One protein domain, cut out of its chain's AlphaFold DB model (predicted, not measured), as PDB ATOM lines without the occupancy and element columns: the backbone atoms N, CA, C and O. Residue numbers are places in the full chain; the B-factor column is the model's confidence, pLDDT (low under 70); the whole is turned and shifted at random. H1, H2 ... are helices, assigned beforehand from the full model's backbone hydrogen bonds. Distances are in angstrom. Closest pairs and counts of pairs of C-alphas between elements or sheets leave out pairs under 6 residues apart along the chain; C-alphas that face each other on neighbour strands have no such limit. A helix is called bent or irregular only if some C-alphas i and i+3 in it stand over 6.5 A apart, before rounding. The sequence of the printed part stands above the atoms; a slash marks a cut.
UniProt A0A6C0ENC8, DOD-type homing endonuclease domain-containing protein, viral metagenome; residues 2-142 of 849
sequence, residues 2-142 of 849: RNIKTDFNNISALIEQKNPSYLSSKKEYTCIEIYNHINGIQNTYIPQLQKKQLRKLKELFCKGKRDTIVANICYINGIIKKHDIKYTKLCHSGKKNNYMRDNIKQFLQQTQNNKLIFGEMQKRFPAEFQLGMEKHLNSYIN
ATOM      1  N   ARG A   2      93.584  88.672  48.079       72.06
ATOM      2  CA  ARG A   2      95.047  88.754  48.345       72.06
ATOM      3  C   ARG A   2      95.504  90.118  48.892       72.06
ATOM      4  O   ARG A   2      96.066  90.162  49.977       72.06
ATOM      5  N   ASN A   3      95.120  91.213  48.235       76.19
ATOM      6  CA  ASN A   3      95.474  92.574  48.663       76.19
ATOM      7  C   ASN A   3      94.955  92.948  50.068       76.19
ATOM      8  O   ASN A   3      95.599  93.735  50.748       76.19
ATOM      9  N   ILE A   4      93.829  92.380  50.526       79.19
ATOM     10  CA  ILE A   4      93.318  92.576  51.898       79.19
ATOM     11  C   ILE A   4      94.211  91.854  52.913       79.19
ATOM     12  O   ILE A   4      94.512  92.420  53.958       79.19
ATOM     13  N   LYS A   5      94.675  90.632  52.601       79.38
ATOM     14  CA  LYS A   5      95.650  89.920  53.445       79.38
ATOM     15  C   LYS A   5      96.966  90.705  53.538       79.38
ATOM     16  O   LYS A   5      97.503  90.845  54.629       79.38
ATOM     17  N   THR A   6      97.445  91.278  52.431       80.00
ATOM     18  CA  THR A   6      98.648  92.129  52.419       80.00
ATOM     19  C   THR A   6      98.470  93.394  53.265       80.00
ATOM     20  O   THR A   6      99.308  93.672  54.120       80.00
ATOM     21  N   ASP A   7      97.367  94.131  53.087       80.75
ATOM     22  CA  ASP A   7      97.068  95.324  53.893       80.75
ATOM     23  C   ASP A   7      96.947  94.983  55.389       80.75
ATOM     24  O   ASP A   7      97.434  95.727  56.240       80.75
ATOM     25  N   PHE A   8      96.335  93.841  55.724       82.88
ATOM     26  CA  PHE A   8      96.210  93.378  57.105       82.88
ATOM     27  C   PHE A   8      97.555  92.965  57.715       82.88
ATOM     28  O   PHE A   8      97.836  93.318  58.856       82.88
ATOM     29  N   ASN A   9      98.428  92.294  56.961       81.12
ATOM     30  CA  ASN A   9      99.776  91.964  57.430       81.12
ATOM     31  C   ASN A   9     100.601  93.235  57.707       81.12
ATOM     32  O   ASN A   9     101.316  93.291  58.707       81.12
ATOM     33  N   ASN A  10     100.432  94.289  56.897       79.38
ATOM     34  CA  ASN A  10     101.025  95.603  57.165       79.38
ATOM     35  C   ASN A  10     100.488  96.226  58.471       79.38
ATOM     36  O   ASN A  10     101.262  96.797  59.239       79.38
ATOM     37  N   ILE A  11      99.184  96.085  58.760       80.19
ATOM     38  CA  ILE A  11      98.589  96.476  60.052       80.19
ATOM     39  C   ILE A  11      99.185  95.652  61.208       80.19
ATOM     40  O   ILE A  11      99.568  96.244  62.217       80.19
ATOM     41  N   SER A  12      99.297  94.324  61.070       79.00
ATOM     42  CA  SER A  12      99.862  93.430  62.099       79.00
ATOM     43  C   SER A  12     101.288  93.847  62.456       79.00
ATOM     44  O   SER A  12     101.566  94.129  63.617       79.00
ATOM     45  N   ALA A  13     102.154  94.030  61.453       76.81
ATOM     46  CA  ALA A  13     103.539  94.461  61.648       76.81
ATOM     47  C   ALA A  13     103.651  95.841  62.332       76.81
ATOM     48  O   ALA A  13     104.453  96.018  63.251       76.81
ATOM     49  N   LEU A  14     102.810  96.810  61.940       74.94
ATOM     50  CA  LEU A  14     102.725  98.133  62.581       74.94
ATOM     51  C   LEU A  14     102.315  98.058  64.060       74.94
ATOM     52  O   LEU A  14     102.752  98.881  64.869       74.94
ATOM     53  N   ILE A  15     101.457  97.102  64.419       75.19
ATOM     54  CA  ILE A  15     101.003  96.892  65.796       75.19
ATOM     55  C   ILE A  15     102.065  96.141  66.604       75.19
ATOM     56  O   ILE A  15     102.428  96.606  67.684       75.19
ATOM     57  N   GLU A  16     102.613  95.046  66.075       74.44
ATOM     58  CA  GLU A  16     103.639  94.218  66.722       74.44
ATOM     59  C   GLU A  16     104.895  95.030  67.079       74.44
ATOM     60  O   GLU A  16     105.383  94.928  68.203       74.44
ATOM     61  N   GLN A  17     105.347  95.939  66.203       70.12
ATOM     62  CA  GLN A  17     106.498  96.821  66.465       70.12
ATOM     63  C   GLN A  17     106.309  97.743  67.693       70.12
ATOM     64  O   GLN A  17     107.281  98.283  68.226       70.12
ATOM     65  N   LYS A  18     105.066  97.982  68.134       67.81
ATOM     66  CA  LYS A  18     104.735  98.916  69.229       67.81
ATOM     67  C   LYS A  18     104.066  98.263  70.436       67.81
ATOM     68  O   LYS A  18     104.128  98.837  71.523       67.81
ATOM     69  N   ASN A  19     103.404  97.124  70.258       68.19
ATOM     70  CA  ASN A  19     102.721  96.391  71.317       68.19
ATOM     71  C   ASN A  19     102.705  94.880  70.994       68.19
ATOM     72  O   ASN A  19     101.684  94.375  70.517       68.19
ATOM     73  N   PRO A  20     103.814  94.153  71.251       61.50
ATOM     74  CA  PRO A  20     104.018  92.769  70.795       61.50
ATOM     75  C   PRO A  20     102.989  91.737  71.283       61.50
ATOM     76  O   PRO A  20     102.951  90.628  70.767       61.50
ATOM     77  N   SER A  21     102.169  92.073  72.282       62.50
ATOM     78  CA  SER A  21     101.164  91.185  72.878       62.50
ATOM     79  C   SER A  21      99.726  91.414  72.388       62.50
ATOM     80  O   SER A  21      98.816  90.759  72.890       62.50
ATOM     81  N   TYR A  22      99.479  92.349  71.456       68.50
ATOM     82  CA  TYR A  22      98.104  92.698  71.051       68.50
ATOM     83  C   TYR A  22      97.514  91.798  69.950       68.50
ATOM     84  O   TYR A  22      96.311  91.544  69.953       68.50
ATOM     85  N   LEU A  23      98.342  91.303  69.025       69.50
ATOM     86  CA  LEU A  23      97.988  90.235  68.083       69.50
ATOM     87  C   LEU A  23      98.964  89.071  68.269       69.50
ATOM     88  O   LEU A  23     100.163  89.285  68.418       69.50
ATOM     89  N   SER A  24      98.457  87.839  68.212       64.56
ATOM     90  CA  SER A  24      99.301  86.655  68.044       64.56
ATOM     91  C   SER A  24      99.795  86.608  66.599       64.56
ATOM     92  O   SER A  24      98.977  86.384  65.702       64.56
ATOM     93  N   SER A  25     101.092  86.803  66.360       60.81
ATOM     94  CA  SER A  25     101.624  86.797  64.996       60.81
ATOM     95  C   SER A  25     101.440  85.421  64.340       60.81
ATOM     96  O   SER A  25     101.821  84.379  64.878       60.81
ATOM     97  N   LYS A  26     100.804  85.406  63.164       68.38
ATOM     98  CA  LYS A  26     100.583  84.205  62.344       68.38
ATOM     99  C   LYS A  26     101.102  84.437  60.929       68.38
ATOM    100  O   LYS A  26     100.978  85.534  60.394       68.38
ATOM    101  N   LYS A  27     101.636  83.383  60.294       63.62
ATOM    102  CA  LYS A  27     102.056  83.428  58.876       63.62
ATOM    103  C   LYS A  27     100.884  83.695  57.926       63.62
ATOM    104  O   LYS A  27     101.054  84.395  56.933       63.62
ATOM    105  N   GLU A  28      99.707  83.157  58.237       68.94
ATOM    106  CA  GLU A  28      98.465  83.443  57.522       68.94
ATOM    107  C   GLU A  28      97.325  83.706  58.507       68.94
ATOM    108  O   GLU A  28      97.182  82.996  59.503       68.94
ATOM    109  N   TYR A  29      96.487  84.690  58.180       76.44
ATOM    110  CA  TYR A  29      95.222  84.956  58.859       76.44
ATOM    111  C   TYR A  29      94.045  84.571  57.955       76.44
ATOM    112  O   TYR A  29      94.037  84.839  56.743       76.44
ATOM    113  N   THR A  30      93.025  83.952  58.543       77.44
ATOM    114  CA  THR A  30      91.754  83.650  57.875       77.44
ATOM    115  C   THR A  30      90.898  84.907  57.700       77.44
ATOM    116  O   THR A  30      91.080  85.919  58.375       77.44
ATOM    117  N   CYS A  31      89.913  84.849  56.800       76.75
ATOM    118  CA  CYS A  31      89.019  85.979  56.525       76.75
ATOM    119  C   CYS A  31      88.253  86.444  57.779       76.75
ATOM    120  O   CYS A  31      88.033  87.641  57.951       76.75
ATOM    121  N   ILE A  32      87.879  85.507  58.662       79.62
ATOM    122  CA  ILE A  32      87.139  85.802  59.895       79.62
ATOM    123  C   ILE A  32      88.048  86.372  60.993       79.62
ATOM    124  O   ILE A  32      87.643  87.299  61.688       79.62
ATOM    125  N   GLU A  33      89.298  85.907  61.098       82.19
ATOM    126  CA  GLU A  33      90.301  86.518  61.980       82.19
ATOM    127  C   GLU A  33      90.610  87.951  61.544       82.19
ATOM    128  O   GLU A  33      90.577  88.849  62.376       82.19
ATOM    129  N   ILE A  34      90.823  88.196  60.245       82.44
ATOM    130  CA  ILE A  34      91.039  89.548  59.697       82.44
ATOM    131  C   ILE A  34      89.869  90.469  60.063       82.44
ATOM    132  O   ILE A  34      90.091  91.560  60.586       82.44
ATOM    133  N   TYR A  35      88.627  90.027  59.848       81.94
ATOM    134  CA  TYR A  35      87.429  90.798  60.190       81.94
ATOM    135  C   TYR A  35      87.335  91.100  61.698       81.94
ATOM    136  O   TYR A  35      87.174  92.255  62.098       81.94
ATOM    137  N   ASN A  36      87.511  90.082  62.545       83.12
ATOM    138  CA  ASN A  36      87.446  90.220  64.001       83.12
ATOM    139  C   ASN A  36      88.576  91.105  64.551       83.12
ATOM    140  O   ASN A  36      88.331  91.955  65.408       83.12
ATOM    141  N   HIS A  37      89.800  90.957  64.040       84.12
ATOM    142  CA  HIS A  37      90.933  91.792  64.425       84.12
ATOM    143  C   HIS A  37      90.761  93.237  63.952       84.12
ATOM    144  O   HIS A  37      91.030  94.135  64.739       84.12
ATOM    145  N   ILE A  38      90.263  93.497  62.736       83.19
ATOM    146  CA  ILE A  38      89.970  94.868  62.276       83.19
ATOM    147  C   ILE A  38      88.919  95.525  63.175       83.19
ATOM    148  O   ILE A  38      89.154  96.630  63.665       83.19
ATOM    149  N   ASN A  39      87.821  94.828  63.482       82.38
ATOM    150  CA  ASN A  39      86.806  95.315  64.419       82.38
ATOM    151  C   ASN A  39      87.392  95.582  65.817       82.38
ATOM    152  O   ASN A  39      87.124  96.628  66.407       82.38
ATOM    153  N   GLY A  40      88.231  94.685  66.343       80.81
ATOM    154  CA  GLY A  40      88.917  94.875  67.624       80.81
ATOM    155  C   GLY A  40      89.924  96.032  67.610       80.81
ATOM    156  O   GLY A  40      90.038  96.780  68.581       80.81
ATOM    157  N   ILE A  41      90.642  96.239  66.506       82.50
ATOM    158  CA  ILE A  41      91.570  97.364  66.340       82.50
ATOM    159  C   ILE A  41      90.793  98.685  66.298       82.50
ATOM    160  O   ILE A  41      91.157  99.631  66.999       82.50
ATOM    161  N   GLN A  42      89.705  98.738  65.531       81.81
ATOM    162  CA  GLN A  42      88.877  99.930  65.360       81.81
ATOM    163  C   GLN A  42      88.123 100.310  66.644       81.81
ATOM    164  O   GLN A  42      88.143 101.477  67.036       81.81
ATOM    165  N   ASN A  43      87.512  99.339  67.327       79.50
ATOM    166  CA  ASN A  43      86.623  99.592  68.468       79.50
ATOM    167  C   ASN A  43      87.324  99.533  69.836       79.50
ATOM    168  O   ASN A  43      86.811 100.098  70.802       79.50
ATOM    169  N   THR A  44      88.502  98.904  69.930       79.88
ATOM    170  CA  THR A  44      89.227  98.730  71.203       79.88
ATOM    171  C   THR A  44      90.634  99.327  71.158       79.88
ATOM    172  O   THR A  44      90.944 100.192  71.979       79.88
ATOM    173  N   TYR A  45      91.483  98.939  70.197       78.81
ATOM    174  CA  TYR A  45      92.892  99.370  70.175       78.81
ATOM    175  C   TYR A  45      93.063 100.873  69.938       78.81
ATOM    176  O   TYR A  45      93.762 101.543  70.697       78.81
ATOM    177  N   ILE A  46      92.410 101.421  68.908       77.19
ATOM    178  CA  ILE A  46      92.493 102.847  68.567       77.19
ATOM    179  C   ILE A  46      91.962 103.721  69.725       77.19
ATOM    180  O   ILE A  46      92.699 104.606  70.170       77.19
ATOM    181  N   PRO A  47      90.786 103.443  70.329       78.00
ATOM    182  CA  PRO A  47      90.335 104.151  71.531       78.00
ATOM    183  C   PRO A  47      91.263 104.010  72.751       78.00
ATOM    184  O   PRO A  47      91.419 104.960  73.525       78.00
ATOM    185  N   GLN A  48      91.909 102.855  72.953       77.50
ATOM    186  CA  GLN A  48      92.909 102.682  74.017       77.50
ATOM    187  C   GLN A  48      94.184 103.497  73.750       77.50
ATOM    188  O   GLN A  48      94.696 104.143  74.670       77.50
ATOM    189  N   LEU A  49      94.667 103.533  72.503       75.19
ATOM    190  CA  LEU A  49      95.787 104.375  72.073       75.19
ATOM    191  C   LEU A  49      95.490 105.860  72.298       75.19
ATOM    192  O   LEU A  49      96.300 106.540  72.927       75.19
ATOM    193  N   GLN A  50      94.323 106.346  71.872       74.62
ATOM    194  CA  GLN A  50      93.875 107.724  72.108       74.62
ATOM    195  C   GLN A  50      93.861 108.058  73.609       74.62
ATOM    196  O   GLN A  50      94.437 109.064  74.030       74.62
ATOM    197  N   LYS A  51      93.300 107.178  74.454       77.00
ATOM    198  CA  LYS A  51      93.310 107.339  75.922       77.00
ATOM    199  C   LYS A  51      94.733 107.362  76.504       77.00
ATOM    200  O   LYS A  51      95.009 108.176  77.388       77.00
ATOM    201  N   LYS A  52      95.650 106.517  76.015       77.88
ATOM    202  CA  LYS A  52      97.065 106.484  76.440       77.88
ATOM    203  C   LYS A  52      97.808 107.758  76.021       77.88
ATOM    204  O   LYS A  52      98.514 108.341  76.843       77.88
ATOM    205  N   GLN A  53      97.594 108.238  74.795       77.56
ATOM    206  CA  GLN A  53      98.152 109.501  74.301       77.56
ATOM    207  C   GLN A  53      97.621 110.704  75.094       77.56
ATOM    208  O   GLN A  53      98.415 111.534  75.527       77.56
ATOM    209  N   LEU A  54      96.314 110.767  75.376       79.12
ATOM    210  CA  LEU A  54      95.706 111.825  76.190       79.12
ATOM    211  C   LEU A  54      96.261 111.849  77.625       79.12
ATOM    212  O   LEU A  54      96.527 112.926  78.162       79.12
ATOM    213  N   ARG A  55      96.466 110.681  78.252       81.44
ATOM    214  CA  ARG A  55      97.129 110.582  79.566       81.44
ATOM    215  C   ARG A  55      98.559 111.127  79.508       81.44
ATOM    216  O   ARG A  55      98.910 111.959  80.339       81.44
ATOM    217  N   LYS A  56      99.349 110.730  78.502       81.94
ATOM    218  CA  LYS A  56     100.740 111.183  78.351       81.94
ATOM    219  C   LYS A  56     100.848 112.677  78.010       81.94
ATOM    220  O   LYS A  56     101.727 113.349  78.536       81.94
ATOM    221  N   LEU A  57      99.919 113.230  77.223       82.56
ATOM    222  CA  LEU A  57      99.811 114.678  76.995       82.56
ATOM    223  C   LEU A  57      99.541 115.425  78.306       82.56
ATOM    224  O   LEU A  57     100.241 116.386  78.606       82.56
ATOM    225  N   LYS A  58      98.578 114.971  79.120       83.88
ATOM    226  CA  LYS A  58      98.303 115.578  80.435       83.88
ATOM    227  C   LYS A  58      99.514 115.534  81.363       83.88
ATOM    228  O   LYS A  58      99.752 116.504  82.072       83.88
ATOM    229  N   GLU A  59     100.279 114.446  81.352       84.69
ATOM    230  CA  GLU A  59     101.522 114.357  82.118       84.69
ATOM    231  C   GLU A  59     102.552 115.385  81.622       84.69
ATOM    232  O   GLU A  59     102.973 116.246  82.393       84.69
ATOM    233  N   LEU A  60     102.894 115.365  80.329       84.94
ATOM    234  CA  LEU A  60     103.910 116.240  79.727       84.94
ATOM    235  C   LEU A  60     103.567 117.734  79.843       84.94
ATOM    236  O   LEU A  60     104.433 118.535  80.190       84.94
ATOM    237  N   PHE A  61     102.305 118.117  79.627       85.25
ATOM    238  CA  PHE A  61     101.869 119.510  79.762       85.25
ATOM    239  C   PHE A  61     101.838 120.003  81.227       85.25
ATOM    240  O   PHE A  61     101.932 121.211  81.454       85.25
ATOM    241  N   CYS A  62     101.736 119.110  82.224       84.19
ATOM    242  CA  CYS A  62     101.717 119.460  83.655       84.19
ATOM    243  C   CYS A  62     103.056 119.257  84.398       84.19
ATOM    244  O   CYS A  62     103.178 119.695  85.553       84.19
ATOM    245  N   LYS A  63     104.037 118.594  83.775       82.44
ATOM    246  CA  LYS A  63     105.367 118.291  84.330       82.44
ATOM    247  C   LYS A  63     106.274 119.528  84.312       82.44
ATOM    248  O   LYS A  63     106.194 120.356  83.412       82.44
ATOM    249  N   GLY A  64     107.155 119.634  85.310       82.06
ATOM    250  CA  GLY A  64     108.146 120.712  85.420       82.06
ATOM    251  C   GLY A  64     107.868 121.760  86.508       82.06
ATOM    252  O   GLY A  64     106.937 121.638  87.315       82.06
ATOM    253  N   LYS A  65     108.749 122.771  86.537       83.81
ATOM    254  CA  LYS A  65     108.710 123.948  87.425       83.81
ATOM    255  C   LYS A  65     107.640 124.956  86.955       83.81
ATOM    256  O   LYS A  65     106.929 124.721  85.981       83.81
ATOM    257  N   ARG A  66     107.490 126.085  87.660       83.25
ATOM    258  CA  ARG A  66     106.451 127.090  87.368       83.25
ATOM    259  C   ARG A  66     106.521 127.600  85.923       83.25
ATOM    260  O   ARG A  66     105.498 127.625  85.245       83.25
ATOM    261  N   ASP A  67     107.712 127.928  85.442       84.31
ATOM    262  CA  ASP A  67     107.902 128.636  84.167       84.31
ATOM    263  C   ASP A  67     107.586 127.750  82.954       84.31
ATOM    264  O   ASP A  67     107.002 128.207  81.974       84.31
ATOM    265  N   THR A  68     107.857 126.445  83.057       85.75
ATOM    266  CA  THR A  68     107.471 125.453  82.037       85.75
ATOM    267  C   THR A  68     105.952 125.276  81.955       85.75
ATOM    268  O   THR A  68     105.407 125.170  80.856       85.75
ATOM    269  N   ILE A  69     105.241 125.342  83.086       85.44
ATOM    270  CA  ILE A  69     103.768 125.308  83.119       85.44
ATOM    271  C   ILE A  69     103.179 126.594  82.514       85.44
ATOM    272  O   ILE A  69     102.216 126.524  81.750       85.44
ATOM    273  N   VAL A  70     103.777 127.758  82.793       86.31
ATOM    274  CA  VAL A  70     103.387 129.041  82.178       86.31
ATOM    275  C   VAL A  70     103.601 129.008  80.660       86.31
ATOM    276  O   VAL A  70     102.681 129.339  79.913       86.31
ATOM    277  N   ALA A  71     104.756 128.534  80.187       87.81
ATOM    278  CA  ALA A  71     105.042 128.391  78.757       87.81
ATOM    279  C   ALA A  71     104.040 127.457  78.050       87.81
ATOM    280  O   ALA A  71     103.568 127.764  76.954       87.81
ATOM    281  N   ASN A  72     103.658 126.355  78.701       88.81
ATOM    282  CA  ASN A  72     102.628 125.438  78.212       88.81
ATOM    283  C   ASN A  72     101.233 126.095  78.158       88.81
ATOM    284  O   ASN A  72     100.522 125.924  77.170       88.81
ATOM    285  N   ILE A  73     100.857 126.908  79.152       87.75
ATOM    286  CA  ILE A  73      99.611 127.698  79.133       87.75
ATOM    287  C   ILE A  73      99.609 128.722  77.994       87.75
ATOM    288  O   ILE A  73      98.602 128.867  77.300       87.75
ATOM    289  N   CYS A  74     100.723 129.418  77.763       88.81
ATOM    290  CA  CYS A  74     100.851 130.359  76.651       88.81
ATOM    291  C   CYS A  74     100.726 129.653  75.292       88.81
ATOM    292  O   CYS A  74     100.030 130.161  74.414       88.81
ATOM    293  N   TYR A  75     101.302 128.456  75.142       89.56
ATOM    294  CA  TYR A  75     101.145 127.632  73.941       89.56
ATOM    295  C   TYR A  75      99.683 127.212  73.707       89.56
ATOM    296  O   TYR A  75      99.163 127.389  72.605       89.56
ATOM    297  N   ILE A  76      98.980 126.744  74.749       87.88
ATOM    298  CA  ILE A  76      97.557 126.377  74.642       87.88
ATOM    299  C   ILE A  76      96.695 127.597  74.294       87.88
ATOM    300  O   ILE A  76      95.869 127.518  73.390       87.88
ATOM    301  N   ASN A  77      96.919 128.748  74.937       88.75
ATOM    302  CA  ASN A  77      96.225 129.998  74.604       88.75
ATOM    303  C   ASN A  77      96.488 130.454  73.154       88.75
ATOM    304  O   ASN A  77      95.596 131.012  72.516       88.75
ATOM    305  N   GLY A  78      97.684 130.187  72.619       87.06
ATOM    306  CA  GLY A  78      97.999 130.385  71.204       87.06
ATOM    307  C   GLY A  78      97.143 129.510  70.286       87.06
ATOM    308  O   GLY A  78      96.603 130.010  69.303       87.06
ATOM    309  N   ILE A  79      96.947 128.234  70.635       85.81
ATOM    310  CA  ILE A  79      96.069 127.307  69.898       85.81
ATOM    311  C   ILE A  79      94.593 127.724  70.004       85.81
ATOM    312  O   ILE A  79      93.912 127.733  68.979       85.81
ATOM    313  N   ILE A  80      94.122 128.147  71.189       85.50
ATOM    314  CA  ILE A  80      92.768 128.703  71.402       85.50
ATOM    315  C   ILE A  80      92.498 129.853  70.427       85.50
ATOM    316  O   ILE A  80      91.495 129.823  69.718       85.50
ATOM    317  N   LYS A  81      93.424 130.819  70.331       86.56
ATOM    318  CA  LYS A  81      93.310 131.959  69.410       86.56
ATOM    319  C   LYS A  81      93.437 131.553  67.934       86.56
ATOM    320  O   LYS A  81      92.713 132.078  67.100       86.56
ATOM    321  N   LYS A  82      94.355 130.638  67.602       87.00
ATOM    322  CA  LYS A  82      94.639 130.205  66.218       87.00
ATOM    323  C   LYS A  82      93.469 129.459  65.565       87.00
ATOM    324  O   LYS A  82      93.318 129.533  64.351       87.00
ATOM    325  N   HIS A  83      92.681 128.727  66.351       84.69
ATOM    326  CA  HIS A  83      91.580 127.886  65.865       84.69
ATOM    327  C   HIS A  83      90.188 128.373  66.311       84.69
ATOM    328  O   HIS A  83      89.243 127.592  66.254       84.69
ATOM    329  N   ASP A  84      90.081 129.627  66.771       82.50
ATOM    330  CA  ASP A  84      88.856 130.280  67.267       82.50
ATOM    331  C   ASP A  84      88.002 129.396  68.198       82.50
ATOM    332  O   ASP A  84      86.803 129.165  68.024       82.50
ATOM    333  N   ILE A  85      88.665 128.806  69.194       82.25
ATOM    334  CA  ILE A  85      88.037 127.827  70.079       82.25
ATOM    335  C   ILE A  85      87.254 128.574  71.160       82.25
ATOM    336  O   ILE A  85      87.841 129.318  71.945       82.25
ATOM    337  N   LYS A  86      85.945 128.304  71.268       80.50
ATOM    338  CA  LYS A  86      85.063 128.800  72.343       80.50
ATOM    339  C   LYS A  86      85.425 128.192  73.711       80.50
ATOM    340  O   LYS A  86      84.704 127.353  74.243       80.50
ATOM    341  N   TYR A  87      86.562 128.601  74.267       81.06
ATOM    342  CA  TYR A  87      87.081 128.200  75.574       81.06
ATOM    343  C   TYR A  87      87.722 129.413  76.266       81.06
ATOM    344  O   TYR A  87      88.384 130.232  75.628       81.06
ATOM    345  N   THR A  88      87.543 129.549  77.580       80.38
ATOM    346  CA  THR A  88      88.058 130.692  78.349       80.38
ATOM    347  C   THR A  88      89.588 130.684  78.446       80.38
ATOM    348  O   THR A  88      90.208 129.677  78.788       80.38
ATOM    349  N   LYS A  89      90.226 131.827  78.160       83.69
ATOM    350  CA  LYS A  89      91.692 131.968  78.188       83.69
ATOM    351  C   LYS A  89      92.272 131.474  79.521       83.69
ATOM    352  O   LYS A  89      91.886 131.938  80.591       83.69
ATOM    353  N   LEU A  90      93.247 130.573  79.448       86.88
ATOM    354  CA  LEU A  90      93.886 129.957  80.607       86.88
ATOM    355  C   LEU A  90      94.776 130.983  81.329       86.88
ATOM    356  O   LEU A  90      95.796 131.434  80.796       86.88
ATOM    357  N   CYS A  91      94.387 131.357  82.548       83.12
ATOM    358  CA  CYS A  91      95.076 132.360  83.362       83.12
ATOM    359  C   CYS A  91      96.218 131.758  84.197       83.12
ATOM    360  O   CYS A  91      96.014 130.809  84.953       83.12
ATOM    361  N   HIS A  92      97.405 132.366  84.110       84.56
ATOM    362  CA  HIS A  92      98.610 131.952  84.844       84.56
ATOM    363  C   HIS A  92      99.115 133.001  85.857       84.56
ATOM    364  O   HIS A  92      99.665 132.640  86.902       84.56
ATOM    365  N   SER A  93      98.904 134.297  85.588       84.12
ATOM    366  CA  SER A  93      99.304 135.380  86.499       84.12
ATOM    367  C   SER A  93      98.572 135.284  87.844       84.12
ATOM    368  O   SER A  93      97.373 135.005  87.887       84.12
ATOM    369  N   GLY A  94      99.303 135.449  88.950       81.00
ATOM    370  CA  GLY A  94      98.771 135.368  90.318       81.00
ATOM    371  C   GLY A  94      98.234 133.997  90.768       81.00
ATOM    372  O   GLY A  94      97.722 133.884  91.880       81.00
ATOM    373  N   LYS A  95      98.310 132.934  89.950       87.06
ATOM    374  CA  LYS A  95      97.728 131.617  90.283       87.06
ATOM    375  C   LYS A  95      98.752 130.620  90.836       87.06
ATOM    376  O   LYS A  95      99.902 130.576  90.392       87.06
ATOM    377  N   LYS A  96      98.317 129.776  91.784       87.31
ATOM    378  CA  LYS A  96      99.101 128.650  92.336       87.31
ATOM    379  C   LYS A  96      99.319 127.557  91.275       87.31
ATOM    380  O   LYS A  96      98.487 127.369  90.389       87.31
ATOM    381  N   ASN A  97     100.413 126.796  91.387       84.31
ATOM    382  CA  ASN A  97     100.789 125.784  90.384       84.31
ATOM    383  C   ASN A  97      99.734 124.674  90.201       84.31
ATOM    384  O   ASN A  97      99.564 124.192  89.084       84.31
ATOM    385  N   ASN A  98      99.000 124.299  91.255       84.50
ATOM    386  CA  ASN A  98      97.944 123.280  91.164       84.50
ATOM    387  C   ASN A  98      96.777 123.768  90.292       84.50
ATOM    388  O   ASN A  98      96.478 123.131  89.288       84.50
ATOM    389  N   TYR A  99      96.251 124.972  90.561       87.69
ATOM    390  CA  TYR A  99      95.219 125.614  89.733       87.69
ATOM    391  C   TYR A  99      95.600 125.653  88.245       87.69
ATOM    392  O   TYR A  99      94.778 125.343  87.385       87.69
ATOM    393  N   MET A 100      96.857 125.988  87.930       84.62
ATOM    394  CA  MET A 100      97.349 125.993  86.549       84.62
ATOM    395  C   MET A 100      97.348 124.591  85.919       84.62
ATOM    396  O   MET A 100      96.873 124.432  84.796       84.62
ATOM    397  N   ARG A 101      97.817 123.561  86.636       86.94
ATOM    398  CA  ARG A 101      97.796 122.168  86.151       86.94
ATOM    399  C   ARG A 101      96.375 121.643  85.954       86.94
ATOM    400  O   ARG A 101      96.117 120.964  84.966       86.94
ATOM    401  N   ASP A 102      95.451 121.962  86.852       85.50
ATOM    402  CA  ASP A 102      94.084 121.443  86.776       85.50
ATOM    403  C   ASP A 102      93.290 122.091  85.633       85.50
ATOM    404  O   ASP A 102      92.612 121.382  84.888       85.50
ATOM    405  N   ASN A 103      93.497 123.386  85.370       86.88
ATOM    406  CA  ASN A 103      92.954 124.056  84.183       86.88
ATOM    407  C   ASN A 103      93.507 123.472  82.862       86.88
ATOM    408  O   ASN A 103      92.750 123.286  81.909       86.88
ATOM    409  N   ILE A 104      94.798 123.116  82.802       86.94
ATOM    410  CA  ILE A 104      95.389 122.407  81.648       86.94
ATOM    411  C   ILE A 104      94.731 121.029  81.458       86.94
ATOM    412  O   ILE A 104      94.353 120.672  80.340       86.94
ATOM    413  N   LYS A 105      94.562 120.247  82.535       86.94
ATOM    414  CA  LYS A 105      93.889 118.937  82.476       86.94
ATOM    415  C   LYS A 105      92.444 119.068  81.995       86.94
ATOM    416  O   LYS A 105      92.018 118.237  81.193       86.94
ATOM    417  N   GLN A 106      91.716 120.082  82.467       86.00
ATOM    418  CA  GLN A 106      90.335 120.369  82.078       86.00
ATOM    419  C   GLN A 106      90.238 120.749  80.595       86.00
ATOM    420  O   GLN A 106      89.419 120.171  79.883       86.00
ATOM    421  N   PHE A 107      91.131 121.614  80.101       86.75
ATOM    422  CA  PHE A 107      91.210 121.946  78.676       86.75
ATOM    423  C   PHE A 107      91.455 120.698  77.815       86.75
ATOM    424  O   PHE A 107      90.722 120.444  76.857       86.75
ATOM    425  N   LEU A 108      92.448 119.876  78.176       84.50
ATOM    426  CA  LEU A 108      92.765 118.635  77.458       84.50
ATOM    427  C   LEU A 108      91.629 117.599  77.543       84.50
ATOM    428  O   LEU A 108      91.462 116.808  76.620       84.50
ATOM    429  N   GLN A 109      90.838 117.593  78.621       83.56
ATOM    430  CA  GLN A 109      89.646 116.749  78.753       83.56
ATOM    431  C   GLN A 109      88.519 117.224  77.821       83.56
ATOM    432  O   GLN A 109      87.943 116.408  77.109       83.56
ATOM    433  N   GLN A 110      88.211 118.525  77.800       81.69
ATOM    434  CA  GLN A 110      87.120 119.069  76.981       81.69
ATOM    435  C   GLN A 110      87.447 119.062  75.478       81.69
ATOM    436  O   GLN A 110      86.554 118.876  74.656       81.69
ATOM    437  N   THR A 111      88.722 119.190  75.102       78.25
ATOM    438  CA  THR A 111      89.158 119.177  73.692       78.25
ATOM    439  C   THR A 111      89.530 117.791  73.148       78.25
ATOM    440  O   THR A 111      89.866 117.684  71.970       78.25
ATOM    441  N   GLN A 112      89.410 116.720  73.946       72.69
ATOM    442  CA  GLN A 112      89.867 115.363  73.594       72.69
ATOM    443  C   GLN A 112      89.289 114.802  72.276       72.69
ATOM    444  O   GLN A 112      89.952 114.016  71.607       72.69
ATOM    445  N   ASN A 113      88.078 115.219  71.887       71.12
ATOM    446  CA  ASN A 113      87.405 114.752  70.669       71.12
ATOM    447  C   ASN A 113      87.754 115.587  69.417       71.12
ATOM    448  O   ASN A 113      87.410 115.196  68.301       71.12
ATOM    449  N   ASN A 114      88.429 116.733  69.565       78.94
ATOM    450  CA  ASN A 114      88.781 117.597  68.440       78.94
ATOM    451  C   ASN A 114      90.162 117.221  67.877       78.94
ATOM    452  O   ASN A 114      91.207 117.645  68.377       78.94
ATOM    453  N   LYS A 115      90.147 116.441  66.790       71.81
ATOM    454  CA  LYS A 115      91.345 115.889  66.133       71.81
ATOM    455  C   LYS A 115      92.370 116.949  65.700       71.81
ATOM    456  O   LYS A 115      93.565 116.666  65.734       71.81
ATOM    457  N   LEU A 116      91.932 118.156  65.322       74.75
ATOM    458  CA  LEU A 116      92.835 119.242  64.911       74.75
ATOM    459  C   LEU A 116      93.612 119.801  66.109       74.75
ATOM    460  O   LEU A 116      94.838 119.900  66.059       74.75
ATOM    461  N   ILE A 117      92.909 120.091  67.210       78.25
ATOM    462  CA  ILE A 117      93.511 120.585  68.458       78.25
ATOM    463  C   ILE A 117      94.478 119.543  69.021       78.25
ATOM    464  O   ILE A 117      95.610 119.867  69.372       78.25
ATOM    465  N   PHE A 118      94.048 118.281  69.072       75.38
ATOM    466  CA  PHE A 118      94.854 117.181  69.594       75.38
ATOM    467  C   PHE A 118      96.157 116.994  68.793       75.38
ATOM    468  O   PHE A 118      97.225 116.844  69.385       75.38
ATOM    469  N   GLY A 119      96.089 117.100  67.460       73.69
ATOM    470  CA  GLY A 119      97.261 117.058  66.584       73.69
ATOM    471  C   GLY A 119      98.232 118.227  66.792       73.69
ATOM    472  O   GLY A 119      99.440 118.008  66.838       73.69
ATOM    473  N   GLU A 120      97.743 119.459  66.976       78.75
ATOM    474  CA  GLU A 120      98.603 120.606  67.316       78.75
ATOM    475  C   GLU A 120      99.266 120.434  68.695       78.75
ATOM    476  O   GLU A 120     100.459 120.691  68.830       78.75
ATOM    477  N   MET A 121      98.554 119.911  69.703       79.44
ATOM    478  CA  MET A 121      99.140 119.647  71.028       79.44
ATOM    479  C   MET A 121     100.267 118.608  70.989       79.44
ATOM    480  O   MET A 121     101.253 118.746  71.714       79.44
ATOM    481  N   GLN A 122     100.166 117.595  70.125       79.06
ATOM    482  CA  GLN A 122     101.228 116.603  69.929       79.06
ATOM    483  C   GLN A 122     102.495 117.205  69.301       79.06
ATOM    484  O   GLN A 122     103.599 116.817  69.686       79.06
ATOM    485  N   LYS A 123     102.371 118.206  68.413       81.31
ATOM    486  CA  LYS A 123     103.526 118.891  67.788       81.31
ATOM    487  C   LYS A 123     104.440 119.594  68.796       81.31
ATOM    488  O   LYS A 123     105.597 119.844  68.476       81.31
ATOM    489  N   ARG A 124     103.955 119.901  70.006       81.94
ATOM    490  CA  ARG A 124     104.769 120.480  71.089       81.94
ATOM    491  C   ARG A 124     105.814 119.504  71.643       81.94
ATOM    492  O   ARG A 124     106.828 119.955  72.163       81.94
ATOM    493  N   PHE A 125     105.577 118.196  71.520       80.94
ATOM    494  CA  PHE A 125     106.423 117.133  72.070       80.94
ATOM    495  C   PHE A 125     106.741 116.064  71.001       80.94
ATOM    496  O   PHE A 125     106.377 114.897  71.163       80.94
ATOM    497  N   PRO A 126     107.419 116.428  69.892       69.56
ATOM    498  CA  PRO A 126     107.562 115.557  68.721       69.56
ATOM    499  C   PRO A 126     108.381 114.285  68.997       69.56
ATOM    500  O   PRO A 126     108.126 113.254  68.382       69.56
ATOM    501  N   ALA A 127     109.313 114.322  69.956       69.50
ATOM    502  CA  ALA A 127     110.073 113.146  70.389       69.50
ATOM    503  C   ALA A 127     109.219 112.105  71.148       69.50
ATOM    504  O   ALA A 127     109.562 110.928  71.178       69.50
ATOM    505  N   GLU A 128     108.099 112.526  71.746       71.75
ATOM    506  CA  GLU A 128     107.226 111.678  72.573       71.75
ATOM    507  C   GLU A 128     106.000 111.150  71.809       71.75
ATOM    508  O   GLU A 128     105.396 110.150  72.214       71.75
ATOM    509  N   PHE A 129     105.633 111.803  70.700       68.69
ATOM    510  CA  PHE A 129     104.493 111.448  69.857       68.69
ATOM    511  C   PHE A 129     104.907 111.322  68.387       68.69
ATOM    512  O   PHE A 129     104.996 112.313  67.664       68.69
ATOM    513  N   GLN A 130     105.052 110.081  67.908       59.25
ATOM    514  CA  GLN A 130     105.080 109.793  66.471       59.25
ATOM    515  C   GLN A 130     103.693 110.058  65.857       59.25
ATOM    516  O   GLN A 130     102.838 109.172  65.766       59.25
ATOM    517  N   LEU A 131     103.483 111.312  65.452       54.41
ATOM    518  CA  LEU A 131     102.335 111.805  64.694       54.41
ATOM    519  C   LEU A 131     102.176 111.015  63.384       54.41
ATOM    520  O   LEU A 131     102.844 111.298  62.395       54.41
ATOM    521  N   GLY A 132     101.272 110.033  63.364       60.50
ATOM    522  CA  GLY A 132     100.937 109.302  62.137       60.50
ATOM    523  C   GLY A 132     100.265 107.947  62.338       60.50
ATOM    524  O   GLY A 132      99.361 107.623  61.576       60.50
ATOM    525  N   MET A 133     100.642 107.178  63.368       66.38
ATOM    526  CA  MET A 133     100.209 105.774  63.552       66.38
ATOM    527  C   MET A 133      98.693 105.565  63.404       66.38
ATOM    528  O   MET A 133      98.252 104.736  62.616       66.38
ATOM    529  N   GLU A 134      97.885 106.358  64.112       67.88
ATOM    530  CA  GLU A 134      96.420 106.276  64.048       67.88
ATOM    531  C   GLU A 134      95.870 106.646  62.659       67.88
ATOM    532  O   GLU A 134      94.909 106.039  62.187       67.88
ATOM    533  N   LYS A 135      96.490 107.612  61.969       70.38
ATOM    534  CA  LYS A 135      96.108 108.010  60.608       70.38
ATOM    535  C   LYS A 135      96.421 106.895  59.606       70.38
ATOM    536  O   LYS A 135      95.588 106.615  58.752       70.38
ATOM    537  N   HIS A 136      97.571 106.229  59.741       73.19
ATOM    538  CA  HIS A 136      97.931 105.072  58.919       73.19
ATOM    539  C   HIS A 136      97.002 103.881  59.176       73.19
ATOM    540  O   HIS A 136      96.440 103.357  58.218       73.19
ATOM    541  N   LEU A 137      96.757 103.510  60.439       77.00
ATOM    542  CA  LEU A 137      95.831 102.426  60.794       77.00
ATOM    543  C   LEU A 137      94.425 102.671  60.226       77.00
ATOM    544  O   LEU A 137      93.904 101.815  59.519       77.00
ATOM    545  N   ASN A 138      93.844 103.857  60.443       78.69
ATOM    546  CA  ASN A 138      92.542 104.205  59.864       78.69
ATOM    547  C   ASN A 138      92.561 104.201  58.322       78.69
ATOM    548  O   ASN A 138      91.585 103.788  57.705       78.69
ATOM    549  N   SER A 139      93.662 104.614  57.682       80.44
ATOM    550  CA  SER A 139      93.808 104.571  56.219       80.44
ATOM    551  C   SER A 139      93.806 103.137  55.677       80.44
ATOM    552  O   SER A 139      93.076 102.839  54.729       80.44
ATOM    553  N   TYR A 140      94.568 102.226  56.295       80.38
ATOM    554  CA  TYR A 140      94.583 100.812  55.903       80.38
ATOM    555  C   TYR A 140      93.239 100.130  56.191       80.38
ATOM    556  O   TYR A 140      92.731  99.426  55.323       80.38
ATOM    557  N   ILE A 141      92.606 100.401  57.338       83.88
ATOM    558  CA  ILE A 141      91.263  99.893  57.670       83.88
ATOM    559  C   ILE A 141      90.229 100.368  56.639       83.88
ATOM    560  O   ILE A 141      89.490  99.552  56.096       83.88
ATOM    561  N   ASN A 142      90.221 101.658  56.284       84.06
ATOM    562  CA  ASN A 142      89.338 102.186  55.239       84.06
ATOM    563  C   ASN A 142      89.602 101.524  53.877       84.06
ATOM    564  O   ASN A 142      88.659 101.154  53.181       84.06
TER     565      ASN A 142
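This is residues 2 to 142 of the 849 residues of the protein "DOD-type homing endonuclease domain-containing protein" of viral metagenome (UniProt A0A6C0ENC8). A rod is built along one long, gently bent helix, H2, with a small group of helices at either end. At one end H1 and H6 pair up close to the arm H2a; towards the other H4 packs on the arm H2b and H3 is beside H4, while short H5 lies nearer the middle of the length, its centre 8.3 A from the mean of all C-alphas. The 141 printed residues hold six named helices, H1 to H6 in chain order, and no named strand, an all-helix class. The whole is loose, with a radius of gyration of the C-alphas of 18.8 A and spans of 62 by 28 by 21 A.

H1, residues 2 to 16, begins at C-alpha 2 (95.047, 88.754, 48.345) and is 21.0 A long. H2, residues 31 to 62, was assigned as one helix by its hydrogen bonds but is bent: C-alphas 43 and 46 are 6.7 A apart. Its arms are H2a, residues 31 to 43, 18.3 A, and H2b, residues 46 to 62, 24.3 A. H3 is residues 66 to 82, 24.4 A; H4, 97 to 110, 20.3 A; H5, 115 to 123; and H6, 133 to 142, ending at C-alpha 142 (89.338, 102.186, 55.239).

H1, with residues 7 to 11 alone, touches H6, opposite ways at 21 degrees, a shallow tilt; the closest C-alphas, of Asp 7 and Tyr 140, are 6.4 A apart. H2a is close to H1 but not clearly touching, Phe 8 to Ile 34 being the closest C-alphas at 6.9 A. H2b touches H4, opposite ways at a shallow 23 degrees, closest at the C-alphas of Cys 62 and Arg 101, 5.4 A. H3 touches H4 with residues 66 to 73 alone, the same way at a shallow 31 degrees, closest at the C-alphas of Arg 66 and Asn 97, 6.5 A. H3 and H5 only just touch, with 3 pairs of C-alphas within 8 A, the closest those of Ile 79 and Ile 117 at 7.3 A. H1 and H3 are apart. In H1, H2a, H2b, H3, H4, H5 and H6 every O i to N i+4 pair is within hydrogen-bond range.

The C-alphas farthest apart, of Arg 2 and Gly 94, are 62.8 A apart. The printed part has no cut. The links H1 to H2 and H3 to H4 are long. The pLDDT is under 70 at residues 18 to 28, 126 to 127 and 129 to 134.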